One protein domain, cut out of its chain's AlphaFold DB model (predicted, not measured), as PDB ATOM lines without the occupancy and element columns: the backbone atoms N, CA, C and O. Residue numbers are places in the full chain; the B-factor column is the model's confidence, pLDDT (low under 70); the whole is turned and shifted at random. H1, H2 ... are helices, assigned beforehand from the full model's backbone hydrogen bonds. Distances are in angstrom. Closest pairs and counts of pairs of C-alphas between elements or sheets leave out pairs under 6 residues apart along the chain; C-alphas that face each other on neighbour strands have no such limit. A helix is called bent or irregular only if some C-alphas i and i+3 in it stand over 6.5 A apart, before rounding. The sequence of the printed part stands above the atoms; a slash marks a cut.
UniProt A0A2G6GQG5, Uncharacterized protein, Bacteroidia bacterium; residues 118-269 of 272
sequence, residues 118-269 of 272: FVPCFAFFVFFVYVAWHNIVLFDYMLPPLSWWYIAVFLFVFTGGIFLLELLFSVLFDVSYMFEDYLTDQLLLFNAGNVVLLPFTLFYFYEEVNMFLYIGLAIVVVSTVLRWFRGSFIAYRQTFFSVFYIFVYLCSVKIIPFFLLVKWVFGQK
ATOM      1  N   PHE A 118     222.990 256.249 258.454       87.94
ATOM      2  CA  PHE A 118     223.322 255.046 259.193       87.94
ATOM      3  C   PHE A 118     222.134 254.101 259.275       87.94
ATOM      4  O   PHE A 118     222.297 252.924 259.000       87.94
ATOM      5  N   VAL A 119     220.936 254.599 259.580       86.56
ATOM      6  CA  VAL A 119     219.751 253.745 259.751       86.56
ATOM      7  C   VAL A 119     219.374 252.938 258.501       86.56
ATOM      8  O   VAL A 119     219.276 251.715 258.620       86.56
ATOM      9  N   PRO A 120     219.207 253.530 257.301       86.75
ATOM     10  CA  PRO A 120     218.920 252.742 256.108       86.75
ATOM     11  C   PRO A 120     220.105 251.842 255.733       86.75
ATOM     12  O   PRO A 120     219.891 250.680 255.406       86.75
ATOM     13  N   CYS A 121     221.351 252.321 255.844       89.00
ATOM     14  CA  CYS A 121     222.536 251.498 255.569       89.00
ATOM     15  C   CYS A 121     222.632 250.288 256.508       89.00
ATOM     16  O   CYS A 121     222.950 249.188 256.069       89.00
ATOM     17  N   PHE A 122     222.334 250.485 257.790       87.94
ATOM     18  CA  PHE A 122     222.320 249.443 258.806       87.94
ATOM     19  C   PHE A 122     221.212 248.432 258.535       87.94
ATOM     20  O   PHE A 122     221.458 247.235 258.583       87.94
ATOM     21  N   ALA A 123     220.016 248.884 258.173       86.69
ATOM     22  CA  ALA A 123     218.940 247.978 257.804       86.69
ATOM     23  C   ALA A 123     219.279 247.131 256.563       86.69
ATOM     24  O   ALA A 123     219.064 245.921 256.578       86.69
ATOM     25  N   PHE A 124     219.875 247.732 255.526       87.25
ATOM     26  CA  PHE A 124     220.367 246.990 254.360       87.25
ATOM     27  C   PHE A 124     221.480 246.008 254.718       87.25
ATOM     28  O   PHE A 124     221.504 244.901 254.189       87.25
ATOM     29  N   PHE A 125     222.376 246.384 255.631       89.88
ATOM     30  CA  PHE A 125     223.404 245.489 256.149       89.88
ATOM     31  C   PHE A 125     222.791 244.272 256.847       89.88
ATOM     32  O   PHE A 125     223.157 243.141 256.543       89.88
ATOM     33  N   VAL A 126     221.827 244.489 257.748       87.00
ATOM     34  CA  VAL A 126     221.112 243.409 258.447       87.00
ATOM     35  C   VAL A 126     220.393 242.501 257.455       87.00
ATOM     36  O   VAL A 126     220.489 241.280 257.562       87.00
ATOM     37  N   PHE A 127     219.729 243.086 256.457       86.19
ATOM     38  CA  PHE A 127     219.079 242.334 255.392       86.19
ATOM     39  C   PHE A 127     220.079 241.499 254.582       86.19
ATOM     40  O   PHE A 127     219.853 240.313 254.364       86.19
ATOM     41  N   PHE A 128     221.219 242.075 254.194       90.81
ATOM     42  CA  PHE A 128     222.275 241.342 253.500       90.81
ATOM     43  C   PHE A 128     222.803 240.172 254.336       90.81
ATOM     44  O   PHE A 128     222.935 239.071 253.815       90.81
ATOM     45  N   VAL A 129     223.072 240.382 255.630       87.38
ATOM     46  CA  VAL A 129     223.535 239.318 256.539       87.38
ATOM     47  C   VAL A 129     222.510 238.189 256.624       87.38
ATOM     48  O   VAL A 129     222.892 237.024 256.563       87.38
ATOM     49  N   TYR A 130     221.221 238.523 256.712       84.44
ATOM     50  CA  TYR A 130     220.134 237.546 256.708       84.44
ATOM     51  C   TYR A 130     220.113 236.709 255.420       84.44
ATOM     52  O   TYR A 130     220.100 235.480 255.475       84.44
ATOM     53  N   VAL A 131     220.174 237.363 254.258       86.25
ATOM     54  CA  VAL A 131     220.161 236.676 252.960       86.25
ATOM     55  C   VAL A 131     221.420 235.831 252.766       86.25
ATOM     56  O   VAL A 131     221.326 234.677 252.354       86.25
ATOM     57  N   ALA A 132     222.596 236.373 253.089       87.81
ATOM     58  CA  ALA A 132     223.856 235.646 253.008       87.81
ATOM     59  C   ALA A 132     223.822 234.398 253.895       87.81
ATOM     60  O   ALA A 132     224.213 233.323 253.456       87.81
ATOM     61  N   TRP A 133     223.297 234.519 255.114       83.12
ATOM     62  CA  TRP A 133     223.166 233.399 256.035       83.12
ATOM     63  C   TRP A 133     222.309 232.266 255.464       83.12
ATOM     64  O   TRP A 133     222.747 231.121 255.456       83.12
ATOM     65  N   HIS A 134     221.125 232.588 254.937       79.94
ATOM     66  CA  HIS A 134     220.200 231.591 254.393       79.94
ATOM     67  C   HIS A 134     220.697 230.888 253.125       79.94
ATOM     68  O   HIS A 134     220.230 229.798 252.825       79.94
ATOM     69  N   ASN A 135     221.615 231.499 252.371       82.81
ATOM     70  CA  ASN A 135     222.046 230.978 251.070       82.81
ATOM     71  C   ASN A 135     223.454 230.377 251.075       82.81
ATOM     72  O   ASN A 135     223.867 229.746 250.101       82.81
ATOM     73  N   ILE A 136     224.216 230.531 252.159       81.38
ATOM     74  CA  ILE A 136     225.507 229.856 252.297       81.38
ATOM     75  C   ILE A 136     225.246 228.396 252.713       81.38
ATOM     76  O   ILE A 136     225.347 228.017 253.877       81.38
ATOM     77  N   VAL A 137     224.970 227.568 251.698       59.00
ATOM     78  CA  VAL A 137     224.729 226.106 251.750       59.00
ATOM     79  C   VAL A 137     225.831 225.336 252.497       59.00
ATOM     80  O   VAL A 137     225.601 224.260 253.042       59.00
ATOM     81  N   LEU A 138     227.043 225.898 252.588       56.78
ATOM     82  CA  LEU A 138     228.162 225.310 253.337       56.78
ATOM     83  C   LEU A 138     227.856 225.104 254.833       56.78
ATOM     84  O   LEU A 138     228.537 224.305 255.476       56.78
ATOM     85  N   PHE A 139     226.853 225.794 255.387       54.50
ATOM     86  CA  PHE A 139     226.498 225.694 256.802       54.50
ATOM     87  C   PHE A 139     225.282 224.823 257.119       54.50
ATOM     88  O   PHE A 139     225.157 224.445 258.284       54.50
ATOM     89  N   ASP A 140     224.468 224.420 256.138       59.22
ATOM     90  CA  ASP A 140     223.259 223.610 256.388       59.22
ATOM     91  C   ASP A 140     223.566 222.275 257.087       59.22
ATOM     92  O   ASP A 140     222.771 221.775 257.876       59.22
ATOM     93  N   TYR A 141     224.760 221.716 256.861       59.34
ATOM     94  CA  TYR A 141     225.206 220.485 257.524       59.34
ATOM     95  C   TYR A 141     225.993 220.714 258.821       59.34
ATOM     96  O   TYR A 141     226.230 219.773 259.575       59.34
ATOM     97  N   MET A 142     226.453 221.940 259.084       56.94
ATOM     98  CA  MET A 142     227.401 222.226 260.167       56.94
ATOM     99  C   MET A 142     226.832 223.089 261.287       56.94
ATOM    100  O   MET A 142     227.417 223.065 262.373       56.94
ATOM    101  N   LEU A 143     225.757 223.841 261.062       59.03
ATOM    102  CA  LEU A 143     225.168 224.725 262.060       59.03
ATOM    103  C   LEU A 143     223.680 224.400 262.225       59.03
ATOM    104  O   LEU A 143     222.976 224.275 261.227       59.03
ATOM    105  N   PRO A 144     223.185 224.251 263.470       66.56
ATOM    106  CA  PRO A 144     221.755 224.106 263.703       66.56
ATOM    107  C   PRO A 144     221.017 225.316 263.116       66.56
ATOM    108  O   PRO A 144     221.610 226.398 263.061       66.56
ATOM    109  N   PRO A 145     219.743 225.167 262.702       65.38
ATOM    110  CA  PRO A 145     218.953 226.272 262.173       65.38
ATOM    111  C   PRO A 145     218.967 227.427 263.179       65.38
ATOM    112  O   PRO A 145     218.329 227.381 264.236       65.38
ATOM    113  N   LEU A 146     219.774 228.447 262.880       63.72
ATOM    114  CA  LEU A 146     219.951 229.605 263.741       63.72
ATOM    115  C   LEU A 146     218.651 230.402 263.684       63.72
ATOM    116  O   LEU A 146     218.327 231.039 262.686       63.72
ATOM    117  N   SER A 147     217.889 230.355 264.769       71.69
ATOM    118  CA  SER A 147     216.731 231.221 264.948       71.69
ATOM    119  C   SER A 147     217.126 232.704 264.837       71.69
ATOM    120  O   SER A 147     218.226 233.109 265.213       71.69
ATOM    121  N   TRP A 148     216.197 233.530 264.360       70.31
ATOM    122  CA  TRP A 148     216.291 234.991 264.246       70.31
ATOM    123  C   TRP A 148     216.851 235.683 265.499       70.31
ATOM    124  O   TRP A 148     217.542 236.698 265.386       70.31
ATOM    125  N   TRP A 149     216.631 235.116 266.690       72.25
ATOM    126  CA  TRP A 149     217.204 235.643 267.926       72.25
ATOM    127  C   TRP A 149     218.739 235.603 267.939       72.25
ATOM    128  O   TRP A 149     219.359 236.531 268.452       72.25
ATOM    129  N   TYR A 150     219.372 234.589 267.342       75.19
ATOM    130  CA  TYR A 150     220.829 234.478 267.293       75.19
ATOM    131  C   TYR A 150     221.441 235.565 266.410       75.19
ATOM    132  O   TYR A 150     222.446 236.160 266.788       75.19
ATOM    133  N   ILE A 151     220.815 235.868 265.265       77.06
ATOM    134  CA  ILE A 151     221.235 236.962 264.378       77.06
ATOM    135  C   ILE A 151     221.072 238.304 265.102       77.06
ATOM    136  O   ILE A 151     221.972 239.141 265.063       77.06
ATOM    137  N   ALA A 152     219.959 238.494 265.816       77.81
ATOM    138  CA  ALA A 152     219.727 239.698 266.606       77.81
ATOM    139  C   ALA A 152     220.771 239.867 267.723       77.81
ATOM    140  O   ALA A 152     221.325 240.953 267.878       77.81
ATOM    141  N   VAL A 153     221.094 238.796 268.457       78.12
ATOM    142  CA  VAL A 153     222.150 238.798 269.484       78.12
ATOM    143  C   VAL A 153     223.522 239.039 268.858       78.12
ATOM    144  O   VAL A 153     224.282 239.850 269.377       78.12
ATOM    145  N   PHE A 154     223.831 238.403 267.725       80.50
ATOM    146  CA  PHE A 154     225.083 238.604 266.994       80.50
ATOM    147  C   PHE A 154     225.263 240.073 266.606       80.50
ATOM    148  O   PHE A 154     226.287 240.675 266.920       80.50
ATOM    149  N   LEU A 155     224.245 240.672 265.987       82.25
ATOM    150  CA  LEU A 155     224.253 242.085 265.623       82.25
ATOM    151  C   LEU A 155     224.349 242.973 266.863       82.25
ATOM    152  O   LEU A 155     225.178 243.877 266.897       82.25
ATOM    153  N   PHE A 156     223.573 242.695 267.910       79.69
ATOM    154  CA  PHE A 156     223.610 243.471 269.147       79.69
ATOM    155  C   PHE A 156     224.998 243.455 269.794       79.69
ATOM    156  O   PHE A 156     225.514 244.509 270.149       79.69
ATOM    157  N   VAL A 157     225.642 242.293 269.897       77.62
ATOM    158  CA  VAL A 157     226.992 242.168 270.466       77.62
ATOM    159  C   VAL A 157     228.029 242.835 269.561       77.62
ATOM    160  O   VAL A 157     228.884 243.573 270.052       77.62
ATOM    161  N   PHE A 158     227.948 242.622 268.246       77.50
ATOM    162  CA  PHE A 158     228.970 243.086 267.311       77.50
ATOM    163  C   PHE A 158     228.886 244.588 267.025       77.50
ATOM    164  O   PHE A 158     229.915 245.246 266.920       77.50
ATOM    165  N   THR A 159     227.689 245.163 266.914       79.06
ATOM    166  CA  THR A 159     227.539 246.606 266.684       79.06
ATOM    167  C   THR A 159     227.247 247.365 267.968       79.06
ATOM    168  O   THR A 159     227.907 248.361 268.236       79.06
ATOM    169  N   GLY A 160     226.303 246.894 268.782       78.88
ATOM    170  CA  GLY A 160     225.918 247.562 270.029       78.88
ATOM    171  C   GLY A 160     226.944 247.383 271.148       78.88
ATOM    172  O   GLY A 160     227.308 248.352 271.804       78.88
ATOM    173  N   GLY A 161     227.450 246.162 271.339       78.69
ATOM    174  CA  GLY A 161     228.434 245.842 272.375       78.69
ATOM    175  C   GLY A 161     229.771 246.542 272.148       78.69
ATOM    176  O   GLY A 161     230.302 247.152 273.073       78.69
ATOM    177  N   ILE A 162     230.279 246.526 270.909       79.75
ATOM    178  CA  ILE A 162     231.499 247.266 270.547       79.75
ATOM    179  C   ILE A 162     231.293 248.770 270.755       79.75
ATOM    180  O   ILE A 162     232.132 249.408 271.379       79.75
ATOM    181  N   PHE A 163     230.159 249.321 270.316       82.88
ATOM    182  CA  PHE A 163     229.851 250.738 270.509       82.88
ATOM    183  C   PHE A 163     229.783 251.134 271.991       82.88
ATOM    184  O   PHE A 163     230.362 252.140 272.391       82.88
ATOM    185  N   LEU A 164     229.107 250.333 272.821       81.69
ATOM    186  CA  LEU A 164     229.019 250.553 274.267       81.69
ATOM    187  C   LEU A 164     230.389 250.481 274.940       81.69
ATOM    188  O   LEU A 164     230.677 251.296 275.813       81.69
ATOM    189  N   LEU A 165     231.237 249.533 274.534       81.25
ATOM    190  CA  LEU A 165     232.609 249.442 275.022       81.25
ATOM    191  C   LEU A 165     233.416 250.680 274.627       81.25
ATOM    192  O   LEU A 165     234.071 251.268 275.480       81.25
ATOM    193  N   GLU A 166     233.346 251.112 273.369       82.00
ATOM    194  CA  GLU A 166     234.049 252.310 272.898       82.00
ATOM    195  C   GLU A 166     233.567 253.573 273.638       82.00
ATOM    196  O   GLU A 166     234.393 254.383 274.062       82.00
ATOM    197  N   LEU A 167     232.259 253.695 273.891       82.69
ATOM    198  CA  LEU A 167     231.676 254.774 274.692       82.69
ATOM    199  C   LEU A 167     232.172 254.737 276.146       82.69
ATOM    200  O   LEU A 167     232.581 255.762 276.688       82.69
ATOM    201  N   LEU A 168     232.169 253.560 276.779       81.75
ATOM    202  CA  LEU A 168     232.639 253.391 278.154       81.75
ATOM    203  C   LEU A 168     234.119 253.768 278.283       81.75
ATOM    204  O   LEU A 168     234.490 254.483 279.211       81.75
ATOM    205  N   PHE A 169     234.953 253.335 277.334       77.44
ATOM    206  CA  PHE A 169     236.359 253.731 277.266       77.44
ATOM    207  C   PHE A 169     236.501 255.242 277.077       77.44
ATOM    208  O   PHE A 169     237.306 255.870 277.760       77.44
ATOM    209  N   SER A 170     235.693 255.849 276.208       80.75
ATOM    210  CA  SER A 170     235.729 257.296 276.020       80.75
ATOM    211  C   SER A 170     235.450 258.067 277.308       80.75
ATOM    212  O   SER A 170     236.082 259.098 277.534       80.75
ATOM    213  N   VAL A 171     234.506 257.594 278.125       80.75
ATOM    214  CA  VAL A 171     234.165 258.210 279.414       80.75
ATOM    215  C   VAL A 171     235.267 257.960 280.442       80.75
ATOM    216  O   VAL A 171     235.655 258.879 281.155       80.75
ATOM    217  N   LEU A 172     235.810 256.740 280.500       77.25
ATOM    218  CA  LEU A 172     236.823 256.358 281.488       77.25
ATOM    219  C   LEU A 172     238.147 257.120 281.317       77.25
ATOM    220  O   LEU A 172     238.827 257.395 282.301       77.25
ATOM    221  N   PHE A 173     238.509 257.446 280.076       76.88
ATOM    222  CA  PHE A 173     239.761 258.129 279.741       76.88
ATOM    223  C   PHE A 173     239.598 259.635 279.482       76.88
ATOM    224  O   PHE A 173     240.573 260.274 279.101       76.88
ATOM    225  N   ASP A 174     238.398 260.195 279.678       78.56
ATOM    226  CA  ASP A 174     238.077 261.611 279.431       78.56
ATOM    227  C   ASP A 174     238.467 262.097 278.015       78.56
ATOM    228  O   ASP A 174     238.990 263.187 277.797       78.56
ATOM    229  N   VAL A 175     238.227 261.246 277.011       79.50
ATOM    230  CA  VAL A 175     238.544 261.505 275.591       79.50
ATOM    231  C   VAL A 175     237.285 261.692 274.739       79.50
ATOM    232  O   VAL A 175     237.266 261.362 273.554       79.50
ATOM    233  N   SER A 176     236.227 262.247 275.337       78.44
ATOM    234  CA  SER A 176     234.901 262.450 274.719       78.44
ATOM    235  C   SER A 176     234.948 263.145 273.353       78.44
ATOM    236  O   SER A 176     234.330 262.677 272.401       78.44
ATOM    237  N   TYR A 177     235.754 264.201 273.213       78.38
ATOM    238  CA  TYR A 177     235.929 264.904 271.937       78.38
ATOM    239  C   TYR A 177     236.514 264.006 270.834       78.38
ATOM    240  O   TYR A 177     236.087 264.052 269.681       78.38
ATOM    241  N   MET A 178     237.480 263.149 271.179       75.75
ATOM    242  CA  MET A 178     238.123 262.261 270.202       75.75
ATOM    243  C   MET A 178     237.214 261.089 269.833       75.75
ATOM    244  O   MET A 178     237.287 260.575 268.717       75.75
ATOM    245  N   PHE A 179     236.317 260.707 270.742       80.44
ATOM    246  CA  PHE A 179     235.281 259.725 270.468       80.44
ATOM    247  C   PHE A 179     234.250 260.227 269.455       80.44
ATOM    248  O   PHE A 179     233.877 259.459 268.576       80.44
ATOM    249  N   GLU A 180     233.837 261.497 269.497       80.81
ATOM    250  CA  GLU A 180     232.927 262.050 268.480       80.81
ATOM    251  C   GLU A 180     233.543 262.026 267.074       80.81
ATOM    252  O   GLU A 180     232.886 261.617 266.111       80.81
ATOM    253  N   ASP A 181     234.817 262.406 266.952       80.00
ATOM    254  CA  ASP A 181     235.557 262.352 265.686       80.00
ATOM    255  C   ASP A 181     235.754 260.906 265.205       80.00
ATOM    256  O   ASP A 181     235.554 260.606 264.025       80.00
ATOM    257  N   TYR A 182     236.080 259.989 266.118       81.56
ATOM    258  CA  TYR A 182     236.191 258.563 265.816       81.56
ATOM    259  C   TYR A 182     234.859 257.971 265.341       81.56
ATOM    260  O   TYR A 182     234.818 257.284 264.321       81.56
ATOM    261  N   LEU A 183     233.766 258.267 266.041       83.19
ATOM    262  CA  LEU A 183     232.418 257.792 265.736       83.19
ATOM    263  C   LEU A 183     231.951 258.320 264.379       83.19
ATOM    264  O   LEU A 183     231.416 257.567 263.569       83.19
ATOM    265  N   THR A 184     232.221 259.592 264.098       83.06
ATOM    266  CA  THR A 184     231.991 260.238 262.798       83.06
ATOM    267  C   THR A 184     232.737 259.500 261.678       83.06
ATOM    268  O   THR A 184     232.152 259.121 260.664       83.06
ATOM    269  N   ASP A 185     234.025 259.215 261.860       82.94
ATOM    270  CA  ASP A 185     234.818 258.461 260.881       82.94
ATOM    271  C   ASP A 185     234.310 257.021 260.700       82.94
ATOM    272  O   ASP A 185     234.266 256.482 259.587       82.94
ATOM    273  N   GLN A 186     233.908 256.387 261.798       84.25
ATOM    274  CA  GLN A 186     233.438 255.012 261.826       84.25
ATOM    275  C   GLN A 186     232.070 254.869 261.140       84.25
ATOM    276  O   GLN A 186     231.879 253.924 260.367       84.25
ATOM    277  N   LEU A 187     231.149 255.813 261.369       86.25
ATOM    278  CA  LEU A 187     229.856 255.908 260.685       86.25
ATOM    279  C   LEU A 187     230.034 256.176 259.195       86.25
ATOM    280  O   LEU A 187     229.379 255.543 258.371       86.25
ATOM    281  N   LEU A 188     230.943 257.079 258.832       85.62
ATOM    282  CA  LEU A 188     231.254 257.387 257.441       85.62
ATOM    283  C   LEU A 188     231.759 256.150 256.693       85.62
ATOM    284  O   LEU A 188     231.250 255.846 255.616       85.62
ATOM    285  N   LEU A 189     232.708 255.406 257.269       85.56
ATOM    286  CA  LEU A 189     233.207 254.162 256.672       85.56
ATOM    287  C   LEU A 189     232.131 253.077 256.595       85.56
ATOM    288  O   LEU A 189     232.049 252.369 255.592       85.56
ATOM    289  N   PHE A 190     231.294 252.951 257.626       88.00
ATOM    290  CA  PHE A 190     230.178 252.009 257.617       88.00
ATOM    291  C   PHE A 190     229.173 252.339 256.507       88.00
ATOM    292  O   PHE A 190     228.801 251.464 255.729       88.00
ATOM    293  N   ASN A 191     228.778 253.605 256.391       88.88
ATOM    294  CA  ASN A 191     227.864 254.066 255.352       88.88
ATOM    295  C   ASN A 191     228.467 253.854 253.961       88.88
ATOM    296  O   ASN A 191     227.805 253.291 253.098       88.88
ATOM    297  N   ALA A 192     229.734 254.220 253.755       87.56
ATOM    298  CA  ALA A 192     230.420 254.001 252.483       87.56
ATOM    299  C   ALA A 192     230.461 252.510 252.100       87.56
ATOM    300  O   ALA A 192     230.123 252.159 250.973       87.56
ATOM    301  N   GLY A 193     230.801 251.629 253.046       89.25
ATOM    302  CA  GLY A 193     230.806 250.183 252.816       89.25
ATOM    303  C   GLY A 193     229.430 249.637 252.428       89.25
ATOM    304  O   GLY A 193     229.325 248.861 251.484       89.25
ATOM    305  N   ASN A 194     228.367 250.083 253.100       90.19
ATOM    306  CA  ASN A 194     227.006 249.620 252.816       90.19
ATOM    307  C   ASN A 194     226.424 250.180 251.518       90.19
ATOM    308  O   ASN A 194     225.654 249.498 250.849       90.19
ATOM    309  N   VAL A 195     226.815 251.389 251.123       90.12
ATOM    310  CA  VAL A 195     226.451 251.948 249.815       90.12
ATOM    311  C   VAL A 195     227.069 251.122 248.689       90.12
ATOM    312  O   VAL A 195     226.403 250.866 247.691       90.12
ATOM    313  N   VAL A 196     228.309 250.657 248.869       91.94
ATOM    314  CA  VAL A 196     228.965 249.737 247.927       91.94
ATOM    315  C   VAL A 196     228.330 248.345 247.968       91.94
ATOM    316  O   VAL A 196     228.242 247.703 246.930       91.94
ATOM    317  N   LEU A 197     227.857 247.887 249.130       92.31
ATOM    318  CA  LEU A 197     227.198 246.586 249.298       92.31
ATOM    319  C   LEU A 197     225.826 246.517 248.604       92.31
ATOM    320  O   LEU A 197     225.467 245.485 248.044       92.31
ATOM    321  N   LEU A 198     225.080 247.624 248.614       90.62
ATOM    322  CA  LEU A 198     223.715 247.729 248.094       90.62
ATOM    323  C   LEU A 198     223.521 247.161 246.670       90.62
ATOM    324  O   LEU A 198     222.623 246.333 246.508       90.62
ATOM    325  N   PRO A 199     224.314 247.532 245.641       92.38
ATOM    326  CA  PRO A 199     224.149 246.971 244.297       92.38
ATOM    327  C   PRO A 199     224.332 245.449 244.255       92.38
ATOM    328  O   PRO A 199     223.602 244.783 243.532       92.38
ATOM    329  N   PHE A 200     225.240 244.878 245.052       93.38
ATOM    330  CA  PHE A 200     225.439 243.424 245.093       93.38
ATOM    331  C   PHE A 200     224.252 242.705 245.728       93.38
ATOM    332  O   PHE A 200     223.827 241.668 245.224       93.38
ATOM    333  N   THR A 201     223.672 243.278 246.783       89.81
ATOM    334  CA  THR A 201     222.443 242.752 247.388       89.81
ATOM    335  C   THR A 201     221.275 242.790 246.399       89.81
ATOM    336  O   THR A 201     220.511 241.831 246.322       89.81
ATOM    337  N   LEU A 202     221.147 243.865 245.611       89.69
ATOM    338  CA  LEU A 202     220.114 243.975 244.575       89.69
ATOM    339  C   LEU A 202     220.330 242.984 243.426       89.69
ATOM    340  O   LEU A 202     219.377 242.326 243.019       89.69
ATOM    341  N   PHE A 203     221.561 242.844 242.925       92.00
ATOM    342  CA  PHE A 203     221.870 241.869 241.877       92.00
ATOM    343  C   PHE A 203     221.613 240.440 242.337       92.00
ATOM    344  O   PHE A 203     221.058 239.649 241.581       92.00
ATOM    345  N   TYR A 204     221.946 240.126 243.589       89.81
ATOM    346  CA  TYR A 204     221.598 238.840 244.170       89.81
ATOM    347  C   TYR A 204     220.082 238.614 244.195       89.81
ATOM    348  O   TYR A 204     219.621 237.550 243.809       89.81
ATOM    349  N   PHE A 205     219.298 239.608 244.618       86.12
ATOM    350  CA  PHE A 205     217.842 239.467 244.685       86.12
ATOM    351  C   PHE A 205     217.192 239.278 243.306       86.12
ATOM    352  O   PHE A 205     216.147 238.646 243.207       86.12
ATOM    353  N   TYR A 206     217.795 239.834 242.253       87.00
ATOM    354  CA  TYR A 206     217.266 239.734 240.894       87.00
ATOM    355  C   TYR A 206     217.671 238.434 240.185       87.00
ATOM    356  O   TYR A 206     216.826 237.780 239.586       87.00
ATOM    357  N   GLU A 207     218.948 238.055 240.258       90.44
ATOM    358  CA  GLU A 207     219.495 236.909 239.512       90.44
ATOM    359  C   GLU A 207     219.611 235.626 240.357       90.44
ATOM    360  O   GLU A 207     219.873 234.556 239.816       90.44
ATOM    361  N   GLU A 208     219.495 235.714 241.687       88.19
ATOM    362  CA  GLU A 208     219.742 234.614 242.643       88.19
ATOM    363  C   GLU A 208     221.142 233.962 242.483       88.19
ATOM    364  O   GLU A 208     221.394 232.831 242.896       88.19
ATOM    365  N   VAL A 209     222.112 234.688 241.903       90.62
ATOM    366  CA  VAL A 209     223.478 234.190 241.676       90.62
ATOM    367  C   VAL A 209     224.341 234.370 242.930       90.62
ATOM    368  O   VAL A 209     224.747 235.483 243.276       90.62
ATOM    369  N   ASN A 210     224.728 233.253 243.557       90.19
ATOM    370  CA  ASN A 210     225.553 233.206 244.780       90.19
ATOM    371  C   ASN A 210     226.879 233.987 244.701       90.19
ATOM    372  O   ASN A 210     227.396 234.435 245.726       90.19
ATOM    373  N   MET A 211     227.430 234.198 243.500       93.25
ATOM    374  CA  MET A 211     228.639 235.009 243.305       93.25
ATOM    375  C   MET A 211     228.486 236.423 243.888       93.25
ATOM    376  O   MET A 211     229.425 236.929 244.504       93.25
ATOM    377  N   PHE A 212     227.309 237.043 243.761       93.69
ATOM    378  CA  PHE A 212     227.064 238.382 244.302       93.69
ATOM    379  C   PHE A 212     227.099 238.413 245.835       93.69
ATOM    380  O   PHE A 212     227.624 239.370 246.407       93.69
ATOM    381  N   LEU A 213     226.637 237.350 246.507       92.25
ATOM    382  CA  LEU A 213     226.766 237.222 247.961       92.25
ATOM    383  C   LEU A 213     228.223 237.097 248.392       92.25
ATOM    384  O   LEU A 213     228.625 237.766 249.341       92.25
ATOM    385  N   TYR A 214     229.034 236.298 247.693       92.50
ATOM    386  CA  TYR A 214     230.453 236.155 248.032       92.50
ATOM    387  C   TYR A 214     231.228 237.461 247.842       92.50
ATOM    388  O   TYR A 214     232.038 237.820 248.697       92.50
ATOM    389  N   ILE A 215     230.943 238.208 246.771       94.88
ATOM    390  CA  ILE A 215     231.533 239.535 246.556       94.88
ATOM    391  C   ILE A 215     231.087 240.500 247.664       94.88
ATOM    392  O   ILE A 215     231.922 241.192 248.247       94.88
ATOM    393  N   GLY A 216     229.797 240.510 248.014       94.19
ATOM    394  CA  GLY A 216     229.277 241.316 249.120       94.19
ATOM    395  C   GLY A 216     229.932 240.977 250.462       94.19
ATOM    396  O   GLY A 216     230.340 241.868 251.206       94.19
ATOM    397  N   LEU A 217     230.125 239.690 250.749       92.12
ATOM    398  CA  LEU A 217     230.770 239.222 251.973       92.12
ATOM    399  C   LEU A 217     232.244 239.642 252.012       92.12
ATOM    400  O   LEU A 217     232.715 240.125 253.041       92.12
ATOM    401  N   ALA A 218     232.950 239.562 250.880       93.38
ATOM    402  CA  ALA A 218     234.305 240.089 250.758       93.38
ATOM    403  C   ALA A 218     234.358 241.604 251.032       93.38
ATOM    404  O   ALA A 218     235.230 242.055 251.776       93.38
ATOM    405  N   ILE A 219     233.401 242.387 250.518       92.88
ATOM    406  CA  ILE A 219     233.294 243.832 250.792       92.88
ATOM    407  C   ILE A 219     233.088 244.096 252.288       92.88
ATOM    408  O   ILE A 219     233.759 244.963 252.852       92.88
ATOM    409  N   VAL A 220     232.207 243.341 252.950       90.94
ATOM    410  CA  VAL A 220     231.966 243.462 254.398       90.94
ATOM    411  C   VAL A 220     233.236 243.161 255.195       90.94
ATOM    412  O   VAL A 220     233.587 243.931 256.096       90.94
ATOM    413  N   VAL A 221     233.955 242.086 254.853       88.88
ATOM    414  CA  VAL A 221     235.213 241.709 255.515       88.88
ATOM    415  C   VAL A 221     236.269 242.796 255.319       88.88
ATOM    416  O   VAL A 221     236.821 243.290 256.301       88.88
ATOM    417  N   VAL A 222     236.507 243.233 254.079       90.75
ATOM    418  CA  VAL A 222     237.495 244.278 253.766       90.75
ATOM    419  C   VAL A 222     237.147 245.592 254.465       90.75
ATOM    420  O   VAL A 222     238.009 246.187 255.110       90.75
ATOM    421  N   SER A 223     235.886 246.030 254.414       88.56
ATOM    422  CA  SER A 223     235.421 247.246 255.094       88.56
ATOM    423  C   SER A 223     235.626 247.172 256.611       88.56
ATOM    424  O   SER A 223     236.119 248.120 257.229       88.56
ATOM    425  N   THR A 224     235.322 246.024 257.220       84.94
ATOM    426  CA  THR A 224     235.513 245.801 258.662       84.94
ATOM    427  C   THR A 224     236.990 245.852 259.044       84.94
ATOM    428  O   THR A 224     237.361 246.539 259.997       84.94
ATOM    429  N   VAL A 225     237.847 245.198 258.262       85.38
ATOM    430  CA  VAL A 225     239.299 245.200 258.464       85.38
ATOM    431  C   VAL A 225     239.871 246.614 258.315       85.38
ATOM    432  O   VAL A 225     240.627 247.066 259.176       85.38
ATOM    433  N   LEU A 226     239.458 247.367 257.291       86.19
ATOM    434  CA  LEU A 226     239.866 248.765 257.105       86.19
ATOM    435  C   LEU A 226     239.429 249.658 258.273       86.19
ATOM    436  O   LEU A 226     240.213 250.492 258.731       86.19
ATOM    437  N   ARG A 227     238.214 249.467 258.805       83.62
ATOM    438  CA  ARG A 227     237.741 250.169 260.013       83.62
ATOM    439  C   ARG A 227     238.621 249.854 261.217       83.62
ATOM    440  O   ARG A 227     238.942 250.754 261.992       83.62
ATOM    441  N   TRP A 228     239.032 248.597 261.380       79.56
ATOM    442  CA  TRP A 228     239.928 248.211 262.464       79.56
ATOM    443  C   TRP A 228     241.291 248.885 262.343       79.56
ATOM    444  O   TRP A 228     241.711 249.523 263.307       79.56
ATOM    445  N   PHE A 229     241.915 248.834 261.164       83.56
ATOM    446  CA  PHE A 229     243.199 249.491 260.919       83.56
ATOM    447  C   PHE A 229     243.136 251.005 261.109       83.56
ATOM    448  O   PHE A 229     244.014 251.573 261.757       83.56
ATOM    449  N   ARG A 230     242.091 251.671 260.600       80.44
ATOM    450  CA  ARG A 230     241.942 253.123 260.765       80.44
ATOM    451  C   ARG A 230     241.767 253.505 262.233       80.44
ATOM    452  O   ARG A 230     242.420 254.441 262.680       80.44
ATOM    453  N   GLY A 231     240.961 252.759 262.990       74.38
ATOM    454  CA  GLY A 231     240.815 252.980 264.430       74.38
ATOM    455  C   GLY A 231     242.137 252.828 265.184       74.38
ATOM    456  O   GLY A 231     242.500 253.698 265.970       74.38
ATOM    457  N   SER A 232     242.908 251.780 264.881       73.19
ATOM    458  CA  SER A 232     244.248 251.587 265.451       73.19
ATOM    459  C   SER A 232     245.216 252.708 265.070       73.19
ATOM    460  O   SER A 232     246.019 253.129 265.897       73.19
ATOM    461  N   PHE A 233     245.138 253.216 263.840       78.44
ATOM    462  CA  PHE A 233     245.998 254.295 263.362       78.44
ATOM    463  C   PHE A 233     245.678 255.643 264.018       78.44
ATOM    464  O   PHE A 233     246.597 256.376 264.383       78.44
ATOM    465  N   ILE A 234     244.392 255.961 264.201       71.88
ATOM    466  CA  ILE A 234     243.953 257.161 264.931       71.88
ATOM    467  C   ILE A 234     244.433 257.082 266.383       71.88
ATOM    468  O   ILE A 234     245.073 258.020 266.860       71.88
ATOM    469  N   ALA A 235     244.221 255.936 267.040       68.50
ATOM    470  CA  ALA A 235     244.705 255.701 268.397       68.50
ATOM    471  C   ALA A 235     246.231 255.872 268.489       68.50
ATOM    472  O   ALA A 235     246.713 256.575 269.371       68.50
ATOM    473  N   TYR A 236     246.991 255.309 267.544       71.62
ATOM    474  CA  TYR A 236     248.451 255.430 267.507       71.62
ATOM    475  C   TYR A 236     248.940 256.870 267.317       71.62
ATOM    476  O   TYR A 236     249.910 257.277 267.946       71.62
ATOM    477  N   ARG A 237     248.276 257.664 266.469       72.19
ATOM    478  CA  ARG A 237     248.694 259.048 266.194       72.19
ATOM    479  C   ARG A 237     248.410 260.017 267.332       72.19
ATOM    480  O   ARG A 237     249.143 260.988 267.483       72.19
ATOM    481  N   GLN A 238     247.319 259.812 268.060       66.25
ATOM    482  CA  GLN A 238     246.864 260.772 269.066       66.25
ATOM    483  C   GLN A 238     247.397 260.486 270.463       66.25
ATOM    484  O   GLN A 238     247.323 261.343 271.340       66.25
ATOM    485  N   THR A 239     247.942 259.295 270.689       56.28
ATOM    486  CA  THR A 239     248.394 258.908 272.010       56.28
ATOM    487  C   THR A 239     249.908 259.054 272.165       56.28
ATOM    488  O   THR A 239     250.689 258.431 271.458       56.28
ATOM    489  N   PHE A 240     250.330 259.781 273.205       59.06
ATOM    490  CA  PHE A 240     251.622 259.561 273.881       59.06
ATOM    491  C   PHE A 240     251.645 258.217 274.645       59.06
ATOM    492  O   PHE A 240     252.514 257.978 275.483       59.06
ATOM    493  N   PHE A 241     250.660 257.341 274.424       56.06
ATOM    494  CA  PHE A 241     250.568 256.068 275.111       56.06
ATOM    495  C   PHE A 241     251.589 255.097 274.523       56.06
ATOM    496  O   PHE A 241     251.758 254.978 273.310       56.06
ATOM    497  N   SER A 242     252.249 254.356 275.412       68.62
ATOM    498  CA  SER A 242     253.053 253.201 275.030       68.62
ATOM    499  C   SER A 242     252.220 252.259 274.155       68.62
ATOM    500  O   SER A 242     251.056 251.993 274.461       68.62
ATOM    501  N   VAL A 243     252.836 251.706 273.103       71.12
ATOM    502  CA  VAL A 243     252.270 250.675 272.206       71.12
ATOM    503  C   VAL A 243     251.569 249.554 272.988       71.12
ATOM    504  O   VAL A 243     250.582 248.985 272.524       71.12
ATOM    505  N   PHE A 244     252.027 249.294 274.215       71.75
ATOM    506  CA  PHE A 244     251.410 248.373 275.159       71.75
ATOM    507  C   PHE A 244     249.926 248.669 275.443       71.75
ATOM    508  O   PHE A 244     249.108 247.755 275.400       71.75
ATOM    509  N   TYR A 245     249.540 249.926 275.674       70.81
ATOM    510  CA  TYR A 245     248.144 250.284 275.952       70.81
ATOM    511  C   TYR A 245     247.246 250.107 274.725       70.81
ATOM    512  O   TYR A 245     246.112 249.655 274.863       70.81
ATOM    513  N   ILE A 246     247.762 250.387 273.525       68.12
ATOM    514  CA  ILE A 246     247.040 250.148 272.265       68.12
ATOM    515  C   ILE A 246     246.818 248.648 272.059       68.12
ATOM    516  O   ILE A 246     245.729 248.233 271.661       68.12
ATOM    517  N   PHE A 247     247.824 247.827 272.366       74.81
ATOM    518  CA  PHE A 247     247.703 246.373 272.313       74.81
ATOM    519  C   PHE A 247     246.655 245.861 273.307       74.81
ATOM    520  O   PHE A 247     245.737 245.148 272.909       74.81
ATOM    521  N   VAL A 248     246.720 246.288 274.573       74.19
ATOM    522  CA  VAL A 248     245.731 245.913 275.597       74.19
ATOM    523  C   VAL A 248     244.324 246.363 275.197       74.19
ATOM    524  O   VAL A 248     243.381 245.585 275.342       74.19
ATOM    525  N   TYR A 249     244.171 247.564 274.635       73.31
ATOM    526  CA  TYR A 249     242.896 248.069 274.118       73.31
ATOM    527  C   TYR A 249     242.352 247.204 272.972       73.31
ATOM    528  O   TYR A 249     241.204 246.765 273.021       73.31
ATOM    529  N   LEU A 250     243.173 246.890 271.963       70.62
ATOM    530  CA  LEU A 250     242.780 246.014 270.851       70.62
ATOM    531  C   LEU A 250     242.360 244.629 271.348       70.62
ATOM    532  O   LEU A 250     241.329 244.100 270.926       70.62
ATOM    533  N   CYS A 251     243.136 244.064 272.271       72.50
ATOM    534  CA  CYS A 251     242.849 242.768 272.862       72.50
ATOM    535  C   CYS A 251     241.532 242.775 273.642       72.50
ATOM    536  O   CYS A 251     240.724 241.867 273.469       72.50
ATOM    537  N   SER A 252     241.277 243.803 274.451       75.25
ATOM    538  CA  SER A 252     240.094 243.857 275.316       75.25
ATOM    539  C   SER A 252     238.813 244.254 274.579       75.25
ATOM    540  O   SER A 252     237.778 243.627 274.785       75.25
ATOM    541  N   VAL A 253     238.876 245.239 273.683       71.75
ATOM    542  CA  VAL A 253     237.684 245.788 273.019       71.75
ATOM    543  C   VAL A 253     237.321 245.036 271.742       71.75
ATOM    544  O   VAL A 253     236.139 244.927 271.428       71.75
ATOM    545  N   LYS A 254     238.294 244.495 270.997       71.81
ATOM    546  CA  LYS A 254     238.014 243.841 269.701       71.81
ATOM    547  C   LYS A 254     238.205 242.331 269.729       71.81
ATOM    548  O   LYS A 254     237.351 241.607 269.225       71.81
ATOM    549  N   ILE A 255     239.289 241.841 270.333       77.50
ATOM    550  CA  ILE A 255     239.615 240.406 270.295       77.50
ATOM    551  C   ILE A 255     238.740 239.602 271.263       77.50
ATOM    552  O   ILE A 255     238.250 238.545 270.873       77.50
ATOM    553  N   ILE A 256     238.490 240.084 272.488       78.19
ATOM    554  CA  ILE A 256     237.647 239.360 273.461       78.19
ATOM    555  C   ILE A 256     236.216 239.127 272.939       78.19
ATOM    556  O   ILE A 256     235.786 237.971 272.955       78.19
ATOM    557  N   PRO A 257     235.476 240.138 272.433       73.50
ATOM    558  CA  PRO A 257     234.133 239.906 271.894       73.50
ATOM    559  C   PRO A 257     234.139 238.938 270.710       73.50
ATOM    560  O   PRO A 257     233.259 238.086 270.601       73.50
ATOM    561  N   PHE A 258     235.167 239.016 269.859       77.94
ATOM    562  CA  PHE A 258     235.345 238.091 268.745       77.94
ATOM    563  C   PHE A 258     235.573 236.649 269.227       77.94
ATOM    564  O   PHE A 258     234.921 235.725 268.745       77.94
ATOM    565  N   PHE A 259     236.434 236.444 270.227       79.81
ATOM    566  CA  PHE A 259     236.688 235.125 270.811       79.81
ATOM    567  C   PHE A 259     235.459 234.542 271.511       79.81
ATOM    568  O   PHE A 259     235.196 233.345 271.389       79.81
ATOM    569  N   LEU A 260     234.690 235.374 272.222       78.94
ATOM    570  CA  LEU A 260     233.424 234.967 272.831       78.94
ATOM    571  C   LEU A 260     232.425 234.497 271.773       78.94
ATOM    572  O   LEU A 260     231.777 233.473 271.973       78.94
ATOM    573  N   LEU A 261     232.354 235.189 270.633       74.06
ATOM    574  CA  LEU A 261     231.509 234.799 269.507       74.06
ATOM    575  C   LEU A 261     231.920 233.457 268.907       74.06
ATOM    576  O   LEU A 261     231.080 232.574 268.762       74.06
ATOM    577  N   VAL A 262     233.209 233.275 268.613       80.19
ATOM    578  CA  VAL A 262     233.741 231.997 268.115       80.19
ATOM    579  C   VAL A 262     233.424 230.882 269.112       80.19
ATOM    580  O   VAL A 262     232.865 229.852 268.742       80.19
ATOM    581  N   LYS A 263     233.692 231.096 270.401       81.56
ATOM    582  CA  LYS A 263     233.382 230.105 271.434       81.56
ATOM    583  C   LYS A 263     231.888 229.807 271.523       81.56
ATOM    584  O   LYS A 263     231.532 228.665 271.767       81.56
ATOM    585  N   TRP A 264     231.014 230.788 271.337       78.75
ATOM    586  CA  TRP A 264     229.572 230.571 271.387       78.75
ATOM    587  C   TRP A 264     229.068 229.774 270.178       78.75
ATOM    588  O   TRP A 264     228.358 228.787 270.357       78.75
ATOM    589  N   VAL A 265     229.512 230.138 268.972       72.25
ATOM    590  CA  VAL A 265     229.133 229.475 267.714       72.25
ATOM    591  C   VAL A 265     229.660 228.038 267.654       72.25
ATOM    592  O   VAL A 265     228.931 227.126 267.277       72.25
ATOM    593  N   PHE A 266     230.915 227.808 268.049       76.56
ATOM    594  CA  PHE A 266     231.533 226.478 267.978       76.56
ATOM    595  C   PHE A 266     231.352 225.649 269.256       76.56
ATOM    596  O   PHE A 266     231.325 224.423 269.196       76.56
ATOM    597  N   GLY A 267     231.208 226.289 270.417       69.25
ATOM    598  CA  GLY A 267     231.102 225.619 271.715       69.25
ATOM    599  C   GLY A 267     229.769 224.913 271.946       69.25
ATOM    600  O   GLY A 267     229.726 223.977 272.741       69.25
ATOM    601  N   GLN A 268     228.706 225.279 271.220       60.75
ATOM    602  CA  GLN A 268     227.441 224.537 271.263       60.75
ATOM    603  C   GLN A 268     227.577 223.081 270.778       60.75
ATOM    604  O   GLN A 268     226.781 222.245 271.188       60.75
ATOM    605  N   LYS A 269     228.612 222.741 269.993       53.62
ATOM    606  CA  LYS A 269     228.858 221.362 269.530       53.62
ATOM    607  C   LYS A 269     229.415 220.413 270.598       53.62
ATOM    608  O   LYS A 269     229.503 219.225 270.338       53.62
TER     609      LYS A 269
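What this domain is: This is residues 118 to 269 of the 272 residues of an uncharacterized protein of Bacteroidia bacterium (UniProt A0A2G6GQG5). Four long helices, H2, H3a, H4 and H5, form an up-and-down bundle, each running against the one before it, in a ring where each packs on the next and H5 comes back to H2. The bundle is loosely closed, with H2 apart from H4 and H3a apart from H5; H1 crosses aslant from H3a to the first turns of H4, and H3b carries H3 on along H4. The printed part has 152 residues with five named helices, H1 to H5, and no named strand, and its class is all helix. It is compact, with a radius of gyration of the C-alphas of 17.1 A, and spans 51 by 36 by 23 A.

Where its parts are: H1, residues 118 to 135, begins at C-alpha 118 (223.322, 255.046, 259.193) and is 25.4 A long. H2, residues 148 to 172, is 34.3 A long. H3, residues 176 to 207, was assigned as one helix by its hydrogen bonds but is bent, with C-alphas 196 and 199 6.6 A apart. Its arms are H3a, residues 176 to 196, 30.2 A, and H3b, residues 199 to 207, 12.1 A, at a shallow tilt of 30 degrees. H4, residues 210 to 238, is 42.5 A long, from C-alpha 210 (225.553, 233.206, 244.780). H5, residues 243 to 269, is 37.6 A long and ends at C-alpha 269 (228.858, 221.362, 269.530). It has a kink of 31 degrees near residue 256, but is neither bent nor irregular, only just: C-alphas 253 and 256 are 6.4 A apart.

How they stand to each other: H1 touches H3a with residues 118 to 125 alone, at a steep tilt of 51 degrees; the closest C-alphas, of Cys 121 and Asn 194, are 5.6 A apart. H1 only just touches H4, with 3 pairs of C-alphas within 8 A, the closest Ala 132 and Leu 213 at 6.0 A. H2 and H3a form a hairpin, closest at C-alphas Ser 170 and Ser 176, 5.4 A. H3a touches H4 at a shallow tilt of 19 degrees, opposite ways, with C-alphas Gly 193 and Ser 223 closest at 5.9 A. H3b and H4 form a hairpin, closest at C-alphas Phe 200 and Phe 212, 5.4 A. H4 and H5 form another, closest at C-alphas Ala 235 and Ile 246, 7.2 A. H5 touches H2 with residues 253 to 261 alone, at a shallow tilt of 18 degrees, opposite ways; C-alphas Leu 165 and Val 253 are closest at 6.6 A. Every O i to N i+4 pair is within hydrogen-bond range in H1, H3a, H3b and H4; in H2 it is 20 of 21 and in H5 19 of 23.

The domain as a whole: The two C-alphas farthest apart, of Glu 207 and Phe 240, are 52.2 A apart. The printed part has no cut. The link from H1 to H2, residues 136 to 147, is long; the other links are tight. The mean pLDDT of the printed part is 79.8, and residues 137 to 146, 235, 238 to 242, 246 and 267 to 269 are under 70.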